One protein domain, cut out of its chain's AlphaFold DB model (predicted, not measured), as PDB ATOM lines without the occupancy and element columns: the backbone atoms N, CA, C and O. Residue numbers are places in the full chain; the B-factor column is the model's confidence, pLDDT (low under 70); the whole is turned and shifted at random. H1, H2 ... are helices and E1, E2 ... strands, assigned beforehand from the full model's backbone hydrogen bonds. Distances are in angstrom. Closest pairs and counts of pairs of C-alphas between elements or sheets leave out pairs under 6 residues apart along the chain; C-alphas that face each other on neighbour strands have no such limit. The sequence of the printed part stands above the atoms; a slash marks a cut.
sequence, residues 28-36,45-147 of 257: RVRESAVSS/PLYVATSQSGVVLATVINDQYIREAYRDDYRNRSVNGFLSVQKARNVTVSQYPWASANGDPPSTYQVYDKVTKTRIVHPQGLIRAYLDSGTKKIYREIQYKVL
ATOM      1  N   ARG A  28     151.530 201.686 139.318       90.56
ATOM      2  CA  ARG A  28     151.271 202.952 138.612       90.56
ATOM      3  C   ARG A  28     150.074 203.717 139.179       90.56
ATOM      4  O   ARG A  28     150.066 204.940 139.139       90.56
ATOM      5  N   VAL A  29     149.085 203.011 139.734       90.50
ATOM      6  CA  VAL A  29     147.917 203.636 140.373       90.50
ATOM      7  C   VAL A  29     148.346 204.425 141.611       90.50
ATOM      8  O   VAL A  29     148.014 205.598 141.757       90.50
ATOM      9  N   ARG A  30     149.149 203.797 142.478       90.12
ATOM     10  CA  ARG A  30     149.665 204.423 143.703       90.12
ATOM     11  C   ARG A  30     150.671 205.528 143.390       90.12
ATOM     12  O   ARG A  30     150.614 206.586 144.004       90.12
ATOM     13  N   GLU A  31     151.551 205.309 142.417       88.69
ATOM     14  CA  GLU A  31     152.503 206.317 141.934       88.69
ATOM     15  C   GLU A  31     151.786 207.560 141.391       88.69
ATOM     16  O   GLU A  31     152.200 208.678 141.696       88.69
ATOM     17  N   SER A  32     150.681 207.381 140.655       86.81
ATOM     18  CA  SER A  32     149.857 208.490 140.160       86.81
ATOM     19  C   SER A  32     149.264 209.308 141.307       86.81
ATOM     20  O   SER A  32     149.356 210.532 141.286       86.81
ATOM     21  N   ALA A  33     148.714 208.648 142.331       87.62
ATOM     22  CA  ALA A  33     148.152 209.326 143.501       87.62
ATOM     23  C   ALA A  33     149.221 210.056 144.335       87.62
ATOM     24  O   ALA A  33     149.009 211.168 144.805       87.62
ATOM     25  N   VAL A  34     150.406 209.460 144.507       87.75
ATOM     26  CA  VAL A  34     151.524 210.127 145.193       87.75
ATOM     27  C   VAL A  34     152.017 211.333 144.393       87.75
ATOM     28  O   VAL A  34     152.365 212.356 144.982       87.75
ATOM     29  N   SER A  35     152.044 211.229 143.064       85.56
ATOM     30  CA  SER A  35     152.501 212.309 142.189       85.56
ATOM     31  C   SER A  35     151.556 213.510 142.210       85.56
ATOM     32  O   SER A  35     152.047 214.632 142.293       85.56
ATOM     33  N   SER A  36     150.230 213.308 142.216       86.31
ATOM     34  CA  SER A  36     149.277 214.425 142.314       86.31
ATOM     35  C   SER A  36     149.437 215.207 143.617       86.31
ATOM     36  O   SER A  36     149.472 216.433 143.598       86.31
ATOM     37  N   PRO A  45     140.750 210.563 138.412       91.44
ATOM     38  CA  PRO A  45     139.742 209.826 139.159       91.44
ATOM     39  C   PRO A  45     140.259 208.453 139.585       91.44
ATOM     40  O   PRO A  45     140.727 207.661 138.763       91.44
ATOM     41  N   LEU A  46     140.164 208.177 140.884       93.12
ATOM     42  CA  LEU A  46     140.631 206.942 141.498       93.12
ATOM     43  C   LEU A  46     139.451 206.201 142.118       93.12
ATOM     44  O   LEU A  46     138.818 206.681 143.056       93.12
ATOM     45  N   TYR A  47     139.203 204.989 141.639       95.38
ATOM     46  CA  TYR A  47     138.293 204.065 142.296       95.38
ATOM     47  C   TYR A  47     139.017 203.317 143.413       95.38
ATOM     48  O   TYR A  47     140.107 202.778 143.200       95.38
ATOM     49  N   VAL A  48     138.377 203.230 144.578       95.94
ATOM     50  CA  VAL A  48     138.857 202.469 145.733       95.94
ATOM     51  C   VAL A  48     137.726 201.591 146.257       95.94
ATOM     52  O   VAL A  48     136.649 202.084 146.578       95.94
ATOM     53  N   ALA A  49     137.987 200.292 146.389       95.75
ATOM     54  CA  ALA A  49     137.130 199.375 147.133       95.75
ATOM     55  C   ALA A  49     137.957 198.593 148.149       95.75
ATOM     56  O   ALA A  49     139.061 198.139 147.849       95.75
ATOM     57  N   THR A  50     137.419 198.428 149.350       96.31
ATOM     58  CA  THR A  50     138.107 197.792 150.473       96.31
ATOM     59  C   THR A  50     137.246 196.698 151.091       96.31
ATOM     60  O   THR A  50     136.029 196.647 150.931       96.31
ATOM     61  N   SER A  51     137.910 195.785 151.779       95.25
ATOM     62  CA  SER A  51     137.321 194.753 152.627       95.25
ATOM     63  C   SER A  51     138.240 194.547 153.828       95.25
ATOM     64  O   SER A  51     139.324 195.131 153.883       95.25
ATOM     65  N   GLN A  52     137.856 193.679 154.763       95.69
ATOM     66  CA  GLN A  52     138.688 193.371 155.929       95.69
ATOM     67  C   GLN A  52     140.095 192.866 155.553       95.69
ATOM     68  O   GLN A  52     141.047 193.121 156.282       95.69
ATOM     69  N   SER A  53     140.235 192.172 154.418       95.38
ATOM     70  CA  SER A  53     141.485 191.521 154.008       95.38
ATOM     71  C   SER A  53     141.967 191.922 152.613       95.38
ATOM     72  O   SER A  53     142.844 191.264 152.054       95.38
ATOM     73  N   GLY A  54     141.419 192.975 152.008       95.94
ATOM     74  CA  GLY A  54     141.750 193.287 150.622       95.94
ATOM     75  C   GLY A  54     141.388 194.683 150.160       95.94
ATOM     76  O   GLY A  54     140.524 195.348 150.730       95.94
ATOM     77  N   VAL A  55     142.051 195.098 149.086       96.25
ATOM     78  CA  VAL A  55     141.870 196.397 148.439       96.25
ATOM     79  C   VAL A  55     141.897 196.236 146.924       96.25
ATOM     80  O   VAL A  55     142.684 195.459 146.381       96.25
ATOM     81  N   VAL A  56     141.034 196.984 146.246       97.00
ATOM     82  CA  VAL A  56     141.026 197.163 144.798       97.00
ATOM     83  C   VAL A  56     141.180 198.644 144.504       97.00
ATOM     84  O   VAL A  56     140.462 199.464 145.072       97.00
ATOM     85  N   LEU A  57     142.100 198.966 143.602       96.81
ATOM     86  CA  LEU A  57     142.312 200.310 143.082       96.81
ATOM     87  C   LEU A  57     142.140 200.285 141.565       96.81
ATOM     88  O   LEU A  57     142.599 199.338 140.921       96.81
ATOM     89  N   ALA A  58     141.525 201.311 140.986       97.00
ATOM     90  CA  ALA A  58     141.483 201.457 139.535       97.00
ATOM     91  C   ALA A  58     141.525 202.921 139.094       97.00
ATOM     92  O   ALA A  58     140.973 203.789 139.759       97.00
ATOM     93  N   THR A  59     142.180 203.182 137.966       96.31
ATOM     94  CA  THR A  59     142.291 204.516 137.357       96.31
ATOM     95  C   THR A  59     142.475 204.380 135.848       96.31
ATOM     96  O   THR A  59     142.836 203.307 135.353       96.31
ATOM     97  N   VAL A  60     142.297 205.481 135.123       95.69
ATOM     98  CA  VAL A  60     142.743 205.621 133.732       95.69
ATOM     99  C   VAL A  60     143.946 206.561 133.682       95.69
ATOM    100  O   VAL A  60     143.941 207.614 134.318       95.69
ATOM    101  N   ILE A  61     145.003 206.160 132.972       91.50
ATOM    102  CA  ILE A  61     146.200 206.978 132.729       91.50
ATOM    103  C   ILE A  61     146.589 206.804 131.264       91.50
ATOM    104  O   ILE A  61     146.912 205.688 130.865       91.50
ATOM    105  N   ASN A  62     146.614 207.898 130.496       88.50
ATOM    106  CA  ASN A  62     146.970 207.907 129.070       88.50
ATOM    107  C   ASN A  62     146.180 206.842 128.278       88.50
ATOM    108  O   ASN A  62     146.781 205.930 127.714       88.50
ATOM    109  N   ASP A  63     144.846 206.887 128.363       89.69
ATOM    110  CA  ASP A  63     143.904 205.949 127.717       89.69
ATOM    111  C   ASP A  63     144.130 204.459 128.023       89.69
ATOM    112  O   ASP A  63     143.645 203.560 127.334       89.69
ATOM    113  N   GLN A  64     144.844 204.178 129.112       95.19
ATOM    114  CA  GLN A  64     145.029 202.838 129.634       95.19
ATOM    115  C   GLN A  64     144.315 202.714 130.972       95.19
ATOM    116  O   GLN A  64     144.638 203.403 131.944       95.19
ATOM    117  N   TYR A  65     143.369 201.784 131.044       97.19
ATOM    118  CA  TYR A  65     142.754 201.400 132.303       97.19
ATOM    119  C   TYR A  65     143.708 200.507 133.088       97.19
ATOM    120  O   TYR A  65     144.217 199.507 132.573       97.19
ATOM    121  N   ILE A  66     143.940 200.859 134.347       97.44
ATOM    122  CA  ILE A  66     144.811 200.122 135.253       97.44
ATOM    123  C   ILE A  66     143.994 199.725 136.471       97.44
ATOM    124  O   ILE A  66     143.467 200.589 137.165       97.44
ATOM    125  N   ARG A  67     143.938 198.424 136.760       97.25
ATOM    126  CA  ARG A  67     143.296 197.874 137.957       97.25
ATOM    127  C   ARG A  67     144.293 197.068 138.765       97.25
ATOM    128  O   ARG A  67     144.938 196.172 138.233       97.25
ATOM    129  N   GLU A  68     144.375 197.346 140.055       96.69
ATOM    130  CA  GLU A  68     145.131 196.569 141.028       96.69
ATOM    131  C   GLU A  68     144.168 195.923 142.024       96.69
ATOM    132  O   GLU A  68     143.261 196.579 142.525       96.69
ATOM    133  N   ALA A  69     144.385 194.650 142.343       97.06
ATOM    134  CA  ALA A  69     143.702 193.962 143.430       97.06
ATOM    135  C   ALA A  69     144.716 193.276 144.345       97.06
ATOM    136  O   ALA A  69     145.681 192.677 143.868       97.06
ATOM    137  N   TYR A  70     144.478 193.341 145.653       96.56
ATOM    138  CA  TYR A  70     145.277 192.690 146.687       96.56
ATOM    139  C   TYR A  70     144.375 192.005 147.721       96.56
ATOM    140  O   TYR A  70     143.367 192.579 148.139       96.56
ATOM    141  N   ARG A  71     144.750 190.791 148.135       96.38
ATOM    142  CA  ARG A  71     144.074 189.946 149.130       96.38
ATOM    143  C   ARG A  71     145.103 189.373 150.102       96.38
ATOM    144  O   ARG A  71     145.846 188.460 149.747       96.38
ATOM    145  N   ASP A  72     145.151 189.895 151.322       94.19
ATOM    146  CA  ASP A  72     146.080 189.418 152.352       94.19
ATOM    147  C   ASP A  72     145.724 188.011 152.841       94.19
ATOM    148  O   ASP A  72     146.610 187.192 153.051       94.19
ATOM    149  N   ASP A  73     144.434 187.670 152.895       95.19
ATOM    150  CA  ASP A  73     143.954 186.330 153.264       95.19
ATOM    151  C   ASP A  73     144.354 185.236 152.255       95.19
ATOM    152  O   ASP A  73     144.154 184.044 152.488       95.19
ATOM    153  N   TYR A  74     144.922 185.627 151.109       94.94
ATOM    154  CA  TYR A  74     145.485 184.715 150.115       94.94
ATOM    155  C   TYR A  74     147.003 184.552 150.268       94.94
ATOM    156  O   TYR A  74     147.618 183.836 149.478       94.94
ATOM    157  N   ARG A  75     147.620 185.163 151.283       91.69
ATOM    158  CA  ARG A  75     149.020 184.947 151.660       91.69
ATOM    159  C   ARG A  75     149.100 183.971 152.827       91.69
ATOM    160  O   ARG A  75     148.348 184.073 153.788       91.69
ATOM    161  N   ASN A  76     150.075 183.068 152.787       89.56
ATOM    162  CA  ASN A  76     150.485 182.315 153.966       89.56
ATOM    163  C   ASN A  76     152.006 182.373 154.077       89.56
ATOM    164  O   ASN A  76     152.732 181.567 153.497       89.56
ATOM    165  N   ARG A  77     152.473 183.362 154.842       83.81
ATOM    166  CA  ARG A  77     153.900 183.657 155.020       83.81
ATOM    167  C   ARG A  77     154.612 182.585 155.853       83.81
ATOM    168  O   ARG A  77     155.817 182.401 155.694       83.81
ATOM    169  N   SER A  78     153.875 181.848 156.682       82.25
ATOM    170  CA  SER A  78     154.414 180.849 157.611       82.25
ATOM    171  C   SER A  78     154.749 179.510 156.951       82.25
ATOM    172  O   SER A  78     155.536 178.744 157.499       82.25
ATOM    173  N   VAL A  79     154.176 179.207 155.781       79.31
ATOM    174  CA  VAL A  79     154.459 177.954 155.067       79.31
ATOM    175  C   VAL A  79     155.802 178.046 154.345       79.31
ATOM    176  O   VAL A  79     156.069 178.985 153.592       79.31
ATOM    177  N   ASN A  80     156.643 177.034 154.565       72.12
ATOM    178  CA  ASN A  80     157.920 176.872 153.882       72.12
ATOM    179  C   ASN A  80     157.752 176.038 152.608       72.12
ATOM    180  O   ASN A  80     156.989 175.073 152.579       72.12
ATOM    181  N   GLY A  81     158.508 176.395 151.569       72.50
ATOM    182  CA  GLY A  81     158.534 175.679 150.297       72.50
ATOM    183  C   GLY A  81     158.126 176.541 149.107       72.50
ATOM    184  O   GLY A  81     157.437 177.552 149.230       72.50
ATOM    185  N   PHE A  82     158.568 176.104 147.932       82.25
ATOM    186  CA  PHE A  82     158.342 176.790 146.669       82.25
ATOM    187  C   PHE A  82     157.321 176.025 145.842       82.25
ATOM    188  O   PHE A  82     157.382 174.796 145.731       82.25
ATOM    189  N   LEU A  83     156.408 176.751 145.205       88.12
ATOM    190  CA  LEU A  83     155.630 176.176 144.123       88.12
ATOM    191  C   LEU A  83     156.494 176.152 142.857       88.12
ATOM    192  O   LEU A  83     157.118 177.154 142.514       88.12
ATOM    193  N   SER A  84     156.532 175.024 142.144       91.25
ATOM    194  CA  SER A  84     157.263 174.974 140.876       91.25
ATOM    195  C   SER A  84     156.671 175.965 139.869       91.25
ATOM    196  O   SER A  84     155.453 176.150 139.809       91.25
ATOM    197  N   VAL A  85     157.527 176.558 139.032       93.06
ATOM    198  CA  VAL A  85     157.126 177.526 137.994       93.06
ATOM    199  C   VAL A  85     156.016 176.968 137.102       93.06
ATOM    200  O   VAL A  85     155.057 177.676 136.802       93.06
ATOM    201  N   GLN A  86     156.100 175.689 136.720       94.44
ATOM    202  CA  GLN A  86     155.072 175.049 135.901       94.44
ATOM    203  C   GLN A  86     153.732 174.947 136.635       94.44
ATOM    204  O   GLN A  86     152.684 175.229 136.060       94.44
ATOM    205  N   LYS A  87     153.743 174.580 137.920       94.50
ATOM    206  CA  LYS A  87     152.510 174.456 138.702       94.50
ATOM    207  C   LYS A  87     151.888 175.823 138.980       94.50
ATOM    208  O   LYS A  87     150.677 175.962 138.847       94.50
ATOM    209  N   ALA A  88     152.704 176.829 139.286       94.00
ATOM    210  CA  ALA A  88     152.259 178.212 139.424       94.00
ATOM    211  C   ALA A  88     151.647 178.744 138.120       94.00
ATOM    212  O   ALA A  88     150.563 179.322 138.147       94.00
ATOM    213  N   ARG A  89     152.286 178.475 136.971       95.31
ATOM    214  CA  ARG A  89     151.740 178.808 135.649       95.31
ATOM    215  C   ARG A  89     150.373 178.162 135.444       95.31
ATOM    216  O   ARG A  89     149.442 178.864 135.072       95.31
ATOM    217  N   ASN A  90     150.240 176.864 135.714       95.88
ATOM    218  CA  ASN A  90     148.979 176.142 135.528       95.88
ATOM    219  C   ASN A  90     147.858 176.710 136.410       95.88
ATOM    220  O   ASN A  90     146.741 176.889 135.927       95.88
ATOM    221  N   VAL A  91     148.159 177.043 137.673       95.44
ATOM    222  CA  VAL A  91     147.196 177.723 138.552       95.44
ATOM    223  C   VAL A  91     146.776 179.051 137.930       95.44
ATOM    224  O   VAL A  91     145.582 179.268 137.753       95.44
ATOM    225  N   THR A  92     147.719 179.904 137.526       94.62
ATOM    226  CA  THR A  92     147.377 181.198 136.925       94.62
ATOM    227  C   THR A  92     146.548 181.046 135.647       94.62
ATOM    228  O   THR A  92     145.514 181.691 135.517       94.62
ATOM    229  N   VAL A  93     146.949 180.170 134.724       94.19
ATOM    230  CA  VAL A  93     146.234 179.936 133.456       94.19
ATOM    231  C   VAL A  93     144.801 179.475 133.694       94.19
ATOM    232  O   VAL A  93     143.888 179.961 133.032       94.19
ATOM    233  N   SER A  94     144.587 178.607 134.687       95.81
ATOM    234  CA  SER A  94     143.239 178.149 135.043       95.81
ATOM    235  C   SER A  94     142.320 179.278 135.528       95.81
ATOM    236  O   SER A  94     141.109 179.180 135.367       95.81
ATOM    237  N   GLN A  95     142.882 180.351 136.099       96.19
ATOM    238  CA  GLN A  95     142.119 181.514 136.567       96.19
ATOM    239  C   GLN A  95     141.835 182.528 135.448       96.19
ATOM    240  O   GLN A  95     140.892 183.305 135.562       96.19
ATOM    241  N   TYR A  96     142.610 182.511 134.358       95.00
ATOM    242  CA  TYR A  96     142.425 183.409 133.210       95.00
ATOM    243  C   TYR A  96     142.345 182.629 131.892       95.00
ATOM    244  O   TYR A  96     143.203 182.809 131.018       95.00
ATOM    245  N   PRO A  97     141.325 181.770 131.716       93.94
ATOM    246  CA  PRO A  97     141.221 180.912 130.541       93.94
ATOM    247  C   PRO A  97     141.132 181.731 129.252       93.94
ATOM    248  O   PRO A  97     141.849 181.451 128.298       93.94
ATOM    249  N   TRP A  98     140.329 182.799 129.246       93.31
ATOM    250  CA  TRP A  98     140.166 183.653 128.070       93.31
ATOM    251  C   TRP A  98     141.467 184.370 127.682       93.31
ATOM    252  O   TRP A  98     141.877 184.298 126.527       93.31
ATOM    253  N   ALA A  99     142.155 184.997 128.643       93.44
ATOM    254  CA  ALA A  99     143.400 185.717 128.360       93.44
ATOM    255  C   ALA A  99     144.528 184.768 127.935       93.44
ATOM    256  O   ALA A  99     145.366 185.138 127.125       93.44
ATOM    257  N   SER A 100     144.543 183.545 128.471       90.88
ATOM    258  CA  SER A 100     145.543 182.534 128.112       90.88
ATOM    259  C   SER A 100     145.275 181.896 126.747       90.88
ATOM    260  O   SER A 100     146.218 181.452 126.104       90.88
ATOM    261  N   ALA A 101     144.011 181.818 126.320       93.62
ATOM    262  CA  ALA A 101     143.627 181.248 125.030       93.62
ATOM    263  C   ALA A 101     143.788 182.234 123.863       93.62
ATOM    264  O   ALA A 101     144.030 181.801 122.743       93.62
ATOM    265  N   ASN A 102     143.650 183.538 124.124       94.19
ATOM    266  CA  ASN A 102     143.649 184.584 123.090       94.19
ATOM    267  C   ASN A 102     144.864 185.526 123.173       94.19
ATOM    268  O   ASN A 102     144.956 186.493 122.423       94.19
ATOM    269  N   GLY A 103     145.779 185.273 124.109       92.75
ATOM    270  CA  GLY A 103     146.989 186.062 124.317       92.75
ATOM    271  C   GLY A 103     148.266 185.279 124.030       92.75
ATOM    272  O   GLY A 103     148.243 184.115 123.631       92.75
ATOM    273  N   ASP A 104     149.397 185.924 124.293       94.81
ATOM    274  CA  ASP A 104     150.704 185.285 124.206       94.81
ATOM    275  C   ASP A 104     150.850 184.180 125.264       94.81
ATOM    276  O   ASP A 104     150.287 184.276 126.366       94.81
ATOM    277  N   PRO A 105     151.710 183.175 125.008       93.69
ATOM    278  CA  PRO A 105     152.084 182.190 126.009       93.69
ATOM    279  C   PRO A 105     152.505 182.841 127.344       93.69
ATOM    280  O   PRO A 105     153.429 183.661 127.375       93.69
ATOM    281  N   PRO A 106     151.888 182.458 128.481       94.69
ATOM    282  CA  PRO A 106     152.192 183.056 129.776       94.69
ATOM    283  C   PRO A 106     153.663 182.903 130.172       94.69
ATOM    284  O   PRO A 106     154.197 181.793 130.255       94.69
ATOM    285  N   SER A 107     154.309 184.013 130.523       95.75
ATOM    286  CA  SER A 107     155.662 184.017 131.083       95.75
ATOM    287  C   SER A 107     155.585 183.945 132.603       95.75
ATOM    288  O   SER A 107     154.939 184.780 133.233       95.75
ATOM    289  N   THR A 108     156.203 182.935 133.214       95.50
ATOM    290  CA  THR A 108     156.151 182.712 134.669       95.50
ATOM    291  C   THR A 108     157.551 182.529 135.228       95.50
ATOM    292  O   THR A 108     158.331 181.763 134.670       95.50
ATOM    293  N   TYR A 109     157.851 183.202 136.335       93.12
ATOM    294  CA  TYR A 109     159.132 183.092 137.025       93.12
ATOM    295  C   TYR A 109     158.992 183.353 138.522       93.12
ATOM    296  O   TYR A 109     158.075 184.041 138.982       93.12
ATOM    297  N   GLN A 110     159.928 182.796 139.285       89.06
ATOM    298  CA  GLN A 110     160.048 183.064 140.711       89.06
ATOM    299  C   GLN A 110     160.588 184.483 140.918       89.06
ATOM    300  O   GLN A 110     161.526 184.887 140.237       89.06
ATOM    301  N   VAL A 111     159.983 185.249 141.828       82.62
ATOM    302  CA  VAL A 111     160.434 186.613 142.154       82.62
ATOM    303  C   VAL A 111     161.183 186.626 143.484       82.62
ATOM    304  O   VAL A 111     162.313 187.092 143.541       82.62
ATOM    305  N   TYR A 112     160.566 186.076 144.532       79.94
ATOM    306  CA  TYR A 112     161.134 185.946 145.881       79.94
ATOM    307  C   TYR A 112     160.834 184.558 146.438       79.94
ATOM    308  O   TYR A 112     160.088 183.803 145.810       79.94
ATOM    309  N   ASP A 113     161.346 184.230 147.629       72.56
ATOM    310  CA  ASP A 113     161.380 182.849 148.134       72.56
ATOM    311  C   ASP A 113     160.005 182.176 148.341       72.56
ATOM    312  O   ASP A 113     159.920 180.988 148.629       72.56
ATOM    313  N   LYS A 114     158.902 182.906 148.135       83.56
ATOM    314  CA  LYS A 114     157.525 182.393 148.244       83.56
ATOM    315  C   LYS A 114     156.566 182.943 147.184       83.56
ATOM    316  O   LYS A 114     155.386 182.600 147.190       83.56
ATOM    317  N   VAL A 115     157.048 183.780 146.262       90.19
ATOM    318  CA  VAL A 115     156.200 184.496 145.300       90.19
ATOM    319  C   VAL A 115     156.608 184.164 143.876       90.19
ATOM    320  O   VAL A 115     157.718 184.484 143.443       90.19
ATOM    321  N   THR A 116     155.668 183.603 143.123       93.81
ATOM    322  CA  THR A 116     155.798 183.444 141.677       93.81
ATOM    323  C   THR A 116     154.993 184.533 140.982       93.81
ATOM    324  O   THR A 116     153.877 184.849 141.391       93.81
ATOM    325  N   LYS A 117     155.548 185.113 139.919       95.38
ATOM    326  CA  LYS A 117     154.839 186.068 139.070       95.38
ATOM    327  C   LYS A 117     154.584 185.450 137.708       95.38
ATOM    328  O   LYS A 117     155.512 184.954 137.069       95.38
ATOM    329  N   THR A 118     153.344 185.547 137.253       96.94
ATOM    330  CA  THR A 118     152.936 185.189 135.897       96.94
ATOM    331  C   THR A 118     152.485 186.441 135.158       96.94
ATOM    332  O   THR A 118     151.748 187.273 135.689       96.94
ATOM    333  N   ARG A 119     152.949 186.577 133.920       97.25
ATOM    334  CA  ARG A 119     152.605 187.638 132.983       97.25
ATOM    335  C   ARG A 119     151.852 187.022 131.804       97.25
ATOM    336  O   ARG A 119     152.385 186.108 131.182       97.25
ATOM    337  N   ILE A 120     150.669 187.545 131.493       97.19
ATOM    338  CA  ILE A 120     149.876 187.167 130.313       97.19
ATOM    339  C   ILE A 120     149.690 188.423 129.469       97.19
ATOM    340  O   ILE A 120     149.044 189.369 129.922       97.19
ATOM    341  N   VAL A 121     150.318 188.454 128.296       97.31
ATOM    342  CA  VAL A 121     150.169 189.547 127.325       97.31
ATOM    343  C   VAL A 121     148.997 189.217 126.424       97.31
ATOM    344  O   VAL A 121     148.806 188.061 126.067       97.31
ATOM    345  N   HIS A 122     148.213 190.222 126.080       95.56
ATOM    346  CA  HIS A 122     147.079 190.106 125.181       95.56
ATOM    347  C   HIS A 122     147.063 191.355 124.291       95.56
ATOM    348  O   HIS A 122     147.506 192.400 124.773       95.56
ATOM    349  N   PRO A 123     146.535 191.318 123.055       95.12
ATOM    350  CA  PRO A 123     146.382 192.532 122.243       95.12
ATOM    351  C   PRO A 123     145.716 193.673 123.034       95.12
ATOM    352  O   PRO A 123     146.254 194.763 123.182       95.12
ATOM    353  N   GLN A 124     144.639 193.335 123.747       95.50
ATOM    354  CA  GLN A 124     143.908 194.261 124.623       95.50
ATOM    355  C   GLN A 124     144.605 194.660 125.942       95.50
ATOM    356  O   GLN A 124     144.010 195.363 126.766       95.50
ATOM    357  N   GLY A 125     145.840 194.213 126.194       96.12
ATOM    358  CA  GLY A 125     146.654 194.681 127.315       96.12
ATOM    359  C   GLY A 125     147.468 193.605 128.040       96.12
ATOM    360  O   GLY A 125     148.209 192.819 127.452       96.12
ATOM    361  N   LEU A 126     147.444 193.633 129.373       96.69
ATOM    362  CA  LEU A 126     148.390 192.874 130.188       96.69
ATOM    363  C   LEU A 126     147.819 192.478 131.547       96.69
ATOM    364  O   LEU A 126     147.373 193.336 132.305       96.69
ATOM    365  N   ILE A 127     147.986 191.211 131.922       97.38
ATOM    366  CA  ILE A 127     147.754 190.727 133.288       97.38
ATOM    367  C   ILE A 127     149.098 190.388 133.941       97.38
ATOM    368  O   ILE A 127     149.938 189.688 133.370       97.38
ATOM    369  N   ARG A 128     149.303 190.881 135.166       97.12
ATOM    370  CA  ARG A 128     150.384 190.477 136.071       97.12
ATOM    371  C   ARG A 128     149.771 189.873 137.328       97.12
ATOM    372  O   ARG A 128     149.207 190.600 138.140       97.12
ATOM    373  N   ALA A 129     149.921 188.568 137.494       96.88
ATOM    374  CA  ALA A 129     149.444 187.832 138.656       96.88
ATOM    375  C   ALA A 129     150.620 187.451 139.559       96.88
ATOM    376  O   ALA A 129     151.639 186.949 139.081       96.88
ATOM    377  N   TYR A 130     150.475 187.680 140.859       95.88
ATOM    378  CA  TYR A 130     151.414 187.256 141.888       95.88
ATOM    379  C   TYR A 130     150.755 186.174 142.729       95.88
ATOM    380  O   TYR A 130     149.720 186.395 143.361       95.88
ATOM    381  N   LEU A 131     151.378 185.005 142.725       95.75
ATOM    382  CA  LEU A 131     150.899 183.813 143.392       95.75
ATOM    383  C   LEU A 131     151.755 183.528 144.623       95.75
ATOM    384  O   LEU A 131     152.986 183.579 144.562       95.75
ATOM    385  N   ASP A 132     151.089 183.234 145.734       94.06
ATOM    386  CA  ASP A 132     151.721 182.806 146.978       94.06
ATOM    387  C   ASP A 132     151.930 181.290 146.954       94.06
ATOM    388  O   ASP A 132     151.004 180.524 146.682       94.06
ATOM    389  N   SER A 133     153.159 180.843 147.210       91.56
ATOM    390  CA  SER A 133     153.508 179.418 147.167       91.56
ATOM    391  C   SER A 133     152.854 178.615 148.296       91.56
ATOM    392  O   SER A 133     152.567 177.431 148.103       91.56
ATOM    393  N   GLY A 134     152.588 179.245 149.446       90.56
ATOM    394  CA  GLY A 134     151.998 178.604 150.618       90.56
ATOM    395  C   GLY A 134     150.511 178.309 150.438       90.56
ATOM    396  O   GLY A 134     150.061 177.193 150.696       90.56
ATOM    397  N   THR A 135     149.743 179.280 149.938       94.00
ATOM    398  CA  THR A 135     148.297 179.116 149.688       94.00
ATOM    399  C   THR A 135     147.975 178.590 148.297       94.00
ATOM    400  O   THR A 135     146.884 178.059 148.086       94.00
ATOM    401  N   LYS A 136     148.898 178.746 147.339       94.38
ATOM    402  CA  LYS A 136     148.689 178.497 145.904       94.38
ATOM    403  C   LYS A 136     147.577 179.373 145.317       94.38
ATOM    404  O   LYS A 136     146.906 178.963 144.373       94.38
ATOM    405  N   LYS A 137     147.374 180.570 145.872       95.88
ATOM    406  CA  LYS A 137     146.382 181.548 145.409       95.88
ATOM    407  C   LYS A 137     147.057 182.801 144.860       95.88
ATOM    408  O   LYS A 137     148.142 183.186 145.297       95.88
ATOM    409  N   ILE A 138     146.391 183.455 143.909       96.88
ATOM    410  CA  ILE A 138     146.800 184.765 143.393       96.88
ATOM    411  C   ILE A 138     146.382 185.821 144.411       96.88
ATOM    412  O   ILE A 138     145.219 186.204 144.473       96.88
ATOM    413  N   TYR A 139     147.326 186.277 145.226       96.00
ATOM    414  CA  TYR A 139     147.052 187.273 146.262       96.00
ATOM    415  C   TYR A 139     147.102 188.704 145.723       96.00
ATOM    416  O   TYR A 139     146.606 189.624 146.371       96.00
ATOM    417  N   ARG A 140     147.730 188.915 144.561       96.38
ATOM    418  CA  ARG A 140     147.792 190.222 143.913       96.38
ATOM    419  C   ARG A 140     147.694 190.105 142.406       96.38
ATOM    420  O   ARG A 140     148.370 189.284 141.790       96.38
ATOM    421  N   GLU A 141     146.921 191.000 141.821       96.69
ATOM    422  CA  GLU A 141     146.731 191.117 140.384       96.69
ATOM    423  C   GLU A 141     146.878 192.577 139.962       96.69
ATOM    424  O   GLU A 141     146.401 193.480 140.649       96.69
ATOM    425  N   ILE A 142     147.530 192.807 138.824       97.75
ATOM    426  CA  ILE A 142     147.508 194.093 138.133       97.75
ATOM    427  C   ILE A 142     147.096 193.850 136.685       97.75
ATOM    428  O   ILE A 142     147.771 193.103 135.972       97.75
ATOM    429  N   GLN A 143     146.021 194.501 136.253       97.06
ATOM    430  CA  GLN A 143     145.561 194.505 134.870       97.06
ATOM    431  C   GLN A 143     145.817 195.870 134.241       97.06
ATOM    432  O   GLN A 143     145.523 196.897 134.849       97.06
ATOM    433  N   TYR A 144     146.319 195.855 133.015       97.31
ATOM    434  CA  TYR A 144     146.392 197.001 132.119       97.31
ATOM    435  C   TYR A 144     145.506 196.682 130.924       97.31
ATOM    436  O   TYR A 144     145.638 195.595 130.363       97.31
ATOM    437  N   LYS A 145     144.608 197.591 130.555       96.88
ATOM    438  CA  LYS A 145     143.685 197.412 129.434       96.88
ATOM    439  C   LYS A 145     143.745 198.613 128.510       96.88
ATOM    440  O   LYS A 145     143.738 199.748 128.983       96.88
ATOM    441  N   VAL A 146     143.816 198.337 127.218       96.69
ATOM    442  CA  VAL A 146     143.771 199.348 126.160       96.69
ATOM    443  C   VAL A 146     142.324 199.814 125.997       96.69
ATOM    444  O   VAL A 146     141.418 198.978 125.962       96.69
ATOM    445  N   LEU A 147     142.090 201.130 125.962       96.38
ATOM    446  CA  LEU A 147     140.740 201.700 125.850       96.38
ATOM    447  C   LEU A 147     140.432 202.313 124.481       96.38
ATOM    448  O   LEU A 147     139.263 202.531 124.191       96.38
TER     449      LEU A 147
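AT A GLANCE: This is residues 28 to 36 and 45 to 147 of the 257 residues of an uncharacterized protein of Haladaptatus sp. R4 (UniProt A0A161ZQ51). One wide, twisted wall of seven antiparallel strands spans the domain; H2 and H3 pack on one face towards its E4 edge, and H1 sits over the opposite face towards its E1 edge. A long link, residues 72 to 84, leads from E3 to H2. The printed part has 112 residues, with three named helices and seven named strands in the order H1 E1 E2 E3 H2 H3 E4 E5 E6 E7, a mixed class of helices and strands. The sheet's order is E1 E2 E3 E7 E6 E5 E4, made of two meanders, E1 E2 E3 and E4 E5 E6 E7, in which each strand is the antiparallel neighbour of the one before. The whole is compact, with a radius of gyration of the C-alphas of 14.6 A and spans of 40 by 34 by 21 A.

HOW THE PARTS SIT: Begin with the inner strands E3, residues 64 to 71, and E7, residues 138 to 146, antiparallel at 172 degrees; N 67 and O 143 are 2.9 A apart, within hydrogen-bond range. From E3 go to E2, residues 54 to 61, its hairpin partner, where N 57 and O 68 are 2.9 A apart, and on to the edge strand E1, residues 47 to 51, a hairpin with E2, where N 49 and O 56 are 2.9 A apart. From E7 go to E6, residues 125 to 132, with N 128 and O 142 at 2.8 A; then to E5, residues 115 to 122, with N 118 and O 129 at 2.9 A; then to the edge strand E4, residues 107 to 112, with N 109 and O 117 at 3.0 A. H2, residues 85 to 95, is on the sheet at a height of 8.4 A, over E6 and E5, slantwise to the strands at 54 degrees to E5 on the local plane, and only just not over E4, on which 2 of its C-alphas fall; the closest C-alphas of H2 and E5 are those of Arg 89 and Thr 118, 6.5 A apart. H3, residues 97 to 102, is on the same face, only just over E5, with 3 of its C-alphas falling there; the closest C-alphas of H3 and E5, those of Ala 99 and His 122, are 6.6 A apart. H2 and H3 are close but not clearly touching, about perpendicular at 82 degrees, with Val 93 and Ser 100 their closest C-alphas at 6.0 A. On the opposite face, H1, residues 28 to 36, runs across the strands over E2 at a height of 10.3 A, only just not over E3, on which 2 of its C-alphas fall; the closest C-alphas of H1 and E2, those of Val 29 and Thr 59, are 6.4 A apart. In H1, H2 and H3 every O i to N i+4 pair is within hydrogen-bond range.

IN THESE COORDINATES: Find C-alpha 64 at (145.029, 202.838, 129.634); from there E3 runs 23.4 A to C-alpha 71. E2 is 23.0 A long, E5 and E7 22.8 A each, and E6 23.5 A. H2 starts at C-alpha 85, (157.126, 177.526, 137.994), and runs 15.6 A; E7 ends at C-alpha 146, (143.771, 199.348, 126.160).

THE WHOLE: Look for the two C-alphas farthest apart at Asp 63 and Asn 80, 41.6 A. Residues 37 to 44 are not printed, and C-alphas 36 and 45 are 11.0 A apart across this cut. Of the links that are printed whole, E3 to H2 is long and the others are tight. The mean pLDDT of the printed part is 92.9, and no printed residue is under 70.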